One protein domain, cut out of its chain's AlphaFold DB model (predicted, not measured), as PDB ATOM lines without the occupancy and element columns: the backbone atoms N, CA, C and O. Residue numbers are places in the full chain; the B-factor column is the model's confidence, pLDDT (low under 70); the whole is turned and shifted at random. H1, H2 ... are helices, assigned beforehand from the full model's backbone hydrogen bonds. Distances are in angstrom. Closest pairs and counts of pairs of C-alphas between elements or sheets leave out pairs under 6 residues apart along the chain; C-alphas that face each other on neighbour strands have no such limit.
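AT A GLANCE: This is residues 118 to 164 of the 530 residues of an uncharacterized protein of Peniophora sp. CBMAI 1063 (UniProt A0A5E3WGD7). One longer helix, H1, has two short helices packed on one side of it, H2 crossing its later half and H3 near its first residues, while a long loop, residues 144 to 156, leads from H2 to H3, and the printed part ends near where it begins. The 47 printed residues hold H1, H2 and H3 in that order, all helix in class, with no named strand. The whole is compact, radius of gyration of the C-alphas 9.7 A, spanning 27 by 17 by 16 A.

HOW THE PARTS SIT: Start with H1, residues 119 to 131; its residues 125 to 129 alone touch H2, residues 138 to 143, about perpendicular at 76 degrees. Their closest C-alphas, of Trp 129 and Phe 138, are 6.3 A apart. With residues 121 to 122 alone, H1 only just touches H3, residues 157 to 162, with 3 pairs of C-alphas within 8 A; the closest, of Asn 121 and Leu 160, are 5.8 A apart. These two run opposite ways at a shallow tilt of 32 degrees. H2 and H3 are apart. Every O i to N i+4 pair is within hydrogen-bond range in H2 and H3, and 6 of 9 in H1.

IN THESE COORDINATES: Find C-alpha 119 at (3.417, 137.516, 374.307); H1 runs 18.7 A to C-alpha 131. H2 covers 8.7 A, and H3 covers 8.6 A, ending at C-alpha 162, (6.760, 132.119, 363.648).

THE WHOLE: The printed part has no cut; the H2 to H3 link is long. The C-alphas of Tyr 118 and Arg 164, first and last printed, are 5.1 A apart. Residue 136 alone is under pLDDT 70.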
ATOM      1  N   TYR A 118       3.962 136.457 369.735       82.94
ATOM      2  CA  TYR A 118       3.169 135.915 370.820       82.94
ATOM      3  C   TYR A 118       3.751 136.297 372.191       82.94
ATOM      4  O   TYR A 118       4.918 136.027 372.497       82.94
ATOM      5  N   GLY A 119       2.937 136.922 373.051       74.69
ATOM      6  CA  GLY A 119       3.417 137.516 374.307       74.69
ATOM      7  C   GLY A 119       4.083 136.513 375.256       74.69
ATOM      8  O   GLY A 119       5.055 136.835 375.945       74.69
ATOM      9  N   SER A 120       3.616 135.260 375.242       77.81
ATOM     10  CA  SER A 120       4.207 134.186 376.050       77.81
ATOM     11  C   SER A 120       5.622 133.806 375.625       77.81
ATOM     12  O   SER A 120       6.347 133.255 376.451       77.81
ATOM     13  N   ASN A 121       6.009 134.088 374.382       84.69
ATOM     14  CA  ASN A 121       7.356 133.856 373.866       84.69
ATOM     15  C   ASN A 121       8.243 135.065 374.168       84.69
ATOM     16  O   ASN A 121       9.341 134.918 374.708       84.69
ATOM     17  N   LEU A 122       7.708 136.274 373.957       79.25
ATOM     18  CA  LEU A 122       8.391 137.534 374.265       79.25
ATOM     19  C   LEU A 122       8.857 137.624 375.723       79.25
ATOM     20  O   LEU A 122       9.899 138.219 375.986       79.25
ATOM     21  N   LYS A 123       8.147 137.006 376.679       81.62
ATOM     22  CA  LYS A 123       8.525 137.040 378.104       81.62
ATOM     23  C   LYS A 123       9.930 136.481 378.385       81.62
ATOM     24  O   LYS A 123      10.602 136.989 379.281       81.62
ATOM     25  N   TYR A 124      10.371 135.459 377.644       84.75
ATOM     26  CA  TYR A 124      11.682 134.829 377.847       84.75
ATOM     27  C   TYR A 124      12.804 135.764 377.394       84.75
ATOM     28  O   TYR A 124      13.749 136.025 378.138       84.75
ATOM     29  N   TYR A 125      12.631 136.363 376.220       85.62
ATOM     30  CA  TYR A 125      13.546 137.363 375.679       85.62
ATOM     31  C   TYR A 125      13.543 138.647 376.509       85.62
ATOM     32  O   TYR A 125      14.594 139.230 376.746       85.62
ATOM     33  N   PHE A 126      12.383 139.064 377.022       80.06
ATOM     34  CA  PHE A 126      12.272 140.223 377.906       80.06
ATOM     35  C   PHE A 126      13.028 140.013 379.220       80.06
ATOM     36  O   PHE A 126      13.636 140.943 379.743       80.06
ATOM     37  N   ALA A 127      13.023 138.789 379.761       80.44
ATOM     38  CA  ALA A 127      13.832 138.458 380.928       80.44
ATOM     39  C   ALA A 127      15.331 138.628 380.642       80.44
ATOM     40  O   ALA A 127      16.022 139.237 381.451       80.44
ATOM     41  N   LYS A 128      15.798 138.176 379.470       87.56
ATOM     42  CA  LYS A 128      17.196 138.315 379.040       87.56
ATOM     43  C   LYS A 128      17.598 139.754 378.747       87.56
ATOM     44  O   LYS A 128      18.678 140.165 379.139       87.56
ATOM     45  N   TRP A 129      16.710 140.537 378.144       85.88
ATOM     46  CA  TRP A 129      16.932 141.964 377.921       85.88
ATOM     47  C   TRP A 129      17.158 142.733 379.228       85.88
ATOM     48  O   TRP A 129      18.045 143.570 379.290       85.88
ATOM     49  N   LYS A 130      16.416 142.412 380.297       77.75
ATOM     50  CA  LYS A 130      16.618 143.041 381.617       77.75
ATOM     51  C   LYS A 130      17.978 142.732 382.253       77.75
ATOM     52  O   LYS A 130      18.388 143.451 383.154       77.75
ATOM     53  N   GLU A 131      18.606 141.630 381.856       87.62
ATOM     54  CA  GLU A 131      19.939 141.221 382.315       87.62
ATOM     55  C   GLU A 131      21.044 141.758 381.393       87.62
ATOM     56  O   GLU A 131      22.216 141.721 381.761       87.62
ATOM     57  N   ALA A 132      20.688 142.216 380.190       80.94
ATOM     58  CA  ALA A 132      21.634 142.680 379.196       80.94
ATOM     59  C   ALA A 132      22.114 144.096 379.525       80.94
ATOM     60  O   ALA A 132      21.319 144.977 379.847       80.94
ATOM     61  N   ASP A 133      23.417 144.317 379.377       87.19
ATOM     62  CA  ASP A 133      24.007 145.650 379.434       87.19
ATOM     63  C   ASP A 133      23.738 146.368 378.105       87.19
ATOM     64  O   ASP A 133      24.442 146.184 377.110       87.19
ATOM     65  N   THR A 134      22.606 147.068 378.036       79.44
ATOM     66  CA  THR A 134      22.148 147.738 376.820       79.44
ATOM     67  C   THR A 134      21.293 148.958 377.141       79.44
ATOM     68  O   THR A 134      20.461 148.939 378.046       79.44
ATOM     69  N   GLU A 135      21.459 150.011 376.344       73.81
ATOM     70  CA  GLU A 135      20.598 151.201 376.374       73.81
ATOM     71  C   GLU A 135      19.418 151.083 375.394       73.81
ATOM     72  O   GLU A 135      18.513 151.925 375.369       73.81
ATOM     73  N   ASP A 136      19.398 150.022 374.580       64.81
ATOM     74  CA  ASP A 136      18.321 149.772 373.641       64.81
ATOM     75  C   ASP A 136      17.021 149.440 374.369       64.81
ATOM     76  O   ASP A 136      16.961 148.649 375.312       64.81
ATOM     77  N   ASN A 137      15.916 149.961 373.841       76.69
ATOM     78  CA  ASN A 137      14.603 149.471 374.236       76.69
ATOM     79  C   ASN A 137      14.432 148.003 373.808       76.69
ATOM     80  O   ASN A 137      14.934 147.604 372.758       76.69
ATOM     81  N   PHE A 138      13.636 147.246 374.569       77.62
ATOM     82  CA  PHE A 138      13.454 145.802 374.385       77.62
ATOM     83  C   PHE A 138      13.312 145.338 372.927       77.62
ATOM     84  O   PHE A 138      14.006 144.419 372.511       77.62
ATOM     85  N   PHE A 139      12.441 145.968 372.132       78.00
ATOM     86  CA  PHE A 139      12.186 145.521 370.759       78.00
ATOM     87  C   PHE A 139      13.326 145.870 369.800       78.00
ATOM     88  O   PHE A 139      13.630 145.078 368.916       78.00
ATOM     89  N   ASN A 140      13.984 147.022 369.980       73.06
ATOM     90  CA  ASN A 140      15.170 147.340 369.184       73.06
ATOM     91  C   ASN A 140      16.327 146.400 369.532       73.06
ATOM     92  O   ASN A 140      16.954 145.851 368.633       73.06
ATOM     93  N   TRP A 141      16.535 146.141 370.824       85.56
ATOM     94  CA  TRP A 141      17.512 145.161 371.286       85.56
ATOM     95  C   TRP A 141      17.241 143.769 370.703       85.56
ATOM     96  O   TRP A 141      18.163 143.092 370.259       85.56
ATOM     97  N   LEU A 142      15.971 143.360 370.673       85.25
ATOM     98  CA  LEU A 142      15.543 142.050 370.197       85.25
ATOM     99  C   LEU A 142      15.643 141.891 368.674       85.25
ATOM    100  O   LEU A 142      15.890 140.788 368.200       85.25
ATOM    101  N   ASP A 143      15.407 142.945 367.894       84.19
ATOM    102  CA  ASP A 143      15.378 142.850 366.427       84.19
ATOM    103  C   ASP A 143      16.692 143.270 365.761       84.19
ATOM    104  O   ASP A 143      17.060 142.706 364.733       84.19
ATOM    105  N   ASN A 144      17.402 144.231 366.351       81.25
ATOM    106  CA  ASN A 144      18.572 144.870 365.748       81.25
ATOM    107  C   ASN A 144      19.807 144.885 366.664       81.25
ATOM    108  O   ASN A 144      20.913 145.064 366.162       81.25
ATOM    109  N   GLY A 145      19.626 144.733 367.978       85.12
ATOM    110  CA  GLY A 145      20.698 144.794 368.972       85.12
ATOM    111  C   GLY A 145      21.180 143.417 369.437       85.12
ATOM    112  O   GLY A 145      21.092 142.422 368.718       85.12
ATOM    113  N   GLY A 146      21.680 143.352 370.673       86.50
ATOM    114  CA  GLY A 146      22.300 142.142 371.235       86.50
ATOM    115  C   GLY A 146      21.373 140.927 371.384       86.50
ATOM    116  O   GLY A 146      21.857 139.818 371.586       86.50
ATOM    117  N   GLY A 147      20.054 141.111 371.277       89.25
ATOM    118  CA  GLY A 147      19.066 140.031 371.309       89.25
ATOM    119  C   GLY A 147      18.718 139.454 369.934       89.25
ATOM    120  O   GLY A 147      17.955 138.492 369.867       89.25
ATOM    121  N   LYS A 148      19.242 140.022 368.840       91.56
ATOM    122  CA  LYS A 148      18.901 139.637 367.462       91.56
ATOM    123  C   LYS A 148      19.188 138.167 367.157       91.56
ATOM    124  O   LYS A 148      18.305 137.464 366.673       91.56
ATOM    125  N   ASP A 149      20.387 137.708 367.491       91.88
ATOM    126  CA  ASP A 149      20.843 136.341 367.214       91.88
ATOM    127  C   ASP A 149      20.755 135.438 368.459       91.88
ATOM    128  O   ASP A 149      21.285 134.329 368.483       91.88
ATOM    129  N   LEU A 150      20.094 135.919 369.518       92.12
ATOM    130  CA  LEU A 150      19.881 135.157 370.739       92.12
ATOM    131  C   LEU A 150      18.855 134.051 370.480       92.12
ATOM    132  O   LEU A 150      17.729 134.332 370.073       92.12
ATOM    133  N   ASP A 151      19.237 132.813 370.771       93.56
ATOM    134  CA  ASP A 151      18.365 131.642 370.719       93.56
ATOM    135  C   ASP A 151      18.223 131.054 372.129       93.56
ATOM    136  O   ASP A 151      19.221 130.806 372.816       93.56
ATOM    137  N   LEU A 152      16.985 130.892 372.603       89.88
ATOM    138  CA  LEU A 152      16.697 130.435 373.965       89.88
ATOM    139  C   LEU A 152      16.129 129.020 373.959       89.88
ATOM    140  O   LEU A 152      15.245 128.687 373.176       89.88
ATOM    141  N   LYS A 153      16.563 128.201 374.920       88.00
ATOM    142  CA  LYS A 153      16.074 126.823 375.072       88.00
ATOM    143  C   LYS A 153      14.571 126.770 375.361       88.00
ATOM    144  O   LYS A 153      13.899 125.821 374.971       88.00
ATOM    145  N   GLU A 154      14.049 127.756 376.084       85.88
ATOM    146  CA  GLU A 154      12.630 127.859 376.418       85.88
ATOM    147  C   GLU A 154      11.763 128.303 375.234       85.88
ATOM    148  O   GLU A 154      10.571 128.003 375.223       85.88
ATOM    149  N   CYS A 155      12.336 129.044 374.283       87.12
ATOM    150  CA  CYS A 155      11.659 129.531 373.087       87.12
ATOM    151  C   CYS A 155      12.705 129.888 372.029       87.12
ATOM    152  O   CYS A 155      13.395 130.908 372.159       87.12
ATOM    153  N   SER A 156      12.808 129.060 370.990       93.31
ATOM    154  CA  SER A 156      13.774 129.302 369.921       93.31
ATOM    155  C   SER A 156      13.462 130.599 369.182       93.31
ATOM    156  O   SER A 156      12.322 131.083 369.169       93.31
ATOM    157  N   ARG A 157      14.476 131.174 368.537       93.12
ATOM    158  CA  ARG A 157      14.322 132.389 367.741       93.12
ATOM    159  C   ARG A 157      13.333 132.178 366.601       93.12
ATOM    160  O   ARG A 157      12.526 133.059 366.310       93.12
ATOM    161  N   GLU A 158      13.362 130.995 365.999       91.50
ATOM    162  CA  GLU A 158      12.417 130.586 364.964       91.50
ATOM    163  C   GLU A 158      10.978 130.558 365.494       91.50
ATOM    164  O   GLU A 158      10.091 131.159 364.891       91.50
ATOM    165  N   GLN A 159      10.745 129.935 366.655       89.19
ATOM    166  CA  GLN A 159       9.414 129.877 367.260       89.19
ATOM    167  C   GLN A 159       8.896 131.277 367.612       89.19
ATOM    168  O   GLN A 159       7.729 131.585 367.363       89.19
ATOM    169  N   LEU A 160       9.758 132.140 368.156       89.62
ATOM    170  CA  LEU A 160       9.419 133.526 368.472       89.62
ATOM    171  C   LEU A 160       8.937 134.295 367.232       89.62
ATOM    172  O   LEU A 160       7.985 135.068 367.327       89.62
ATOM    173  N   GLU A 161       9.607 134.122 366.093       89.25
ATOM    174  CA  GLU A 161       9.261 134.828 364.856       89.25
ATOM    175  C   GLU A 161       8.076 134.186 364.121       89.25
ATOM    176  O   GLU A 161       7.326 134.914 363.469       89.25
ATOM    177  N   LYS A 162       7.877 132.867 364.250       89.75
ATOM    178  CA  LYS A 162       6.760 132.119 363.648       89.75
ATOM    179  C   LYS A 162       5.435 132.379 364.365       89.75
ATOM    180  O   LYS A 162       4.412 132.591 363.715       89.75
ATOM    181  N   GLU A 163       5.426 132.361 365.696       88.88
ATOM    182  CA  GLU A 163       4.203 132.528 366.485       88.88
ATOM    183  C   GLU A 163       3.840 134.011 366.638       88.88
ATOM    184  O   GLU A 163       4.395 134.736 367.472       88.88
ATOM    185  N   ARG A 164       2.880 134.458 365.825       87.56
ATOM    186  CA  ARG A 164       2.375 135.834 365.800       87.56
ATOM    187  C   ARG A 164       0.864 135.860 365.897       87.56
ATOM    188  O   ARG A 164       0.178 135.158 365.156       87.56
TER     189      ARG A 164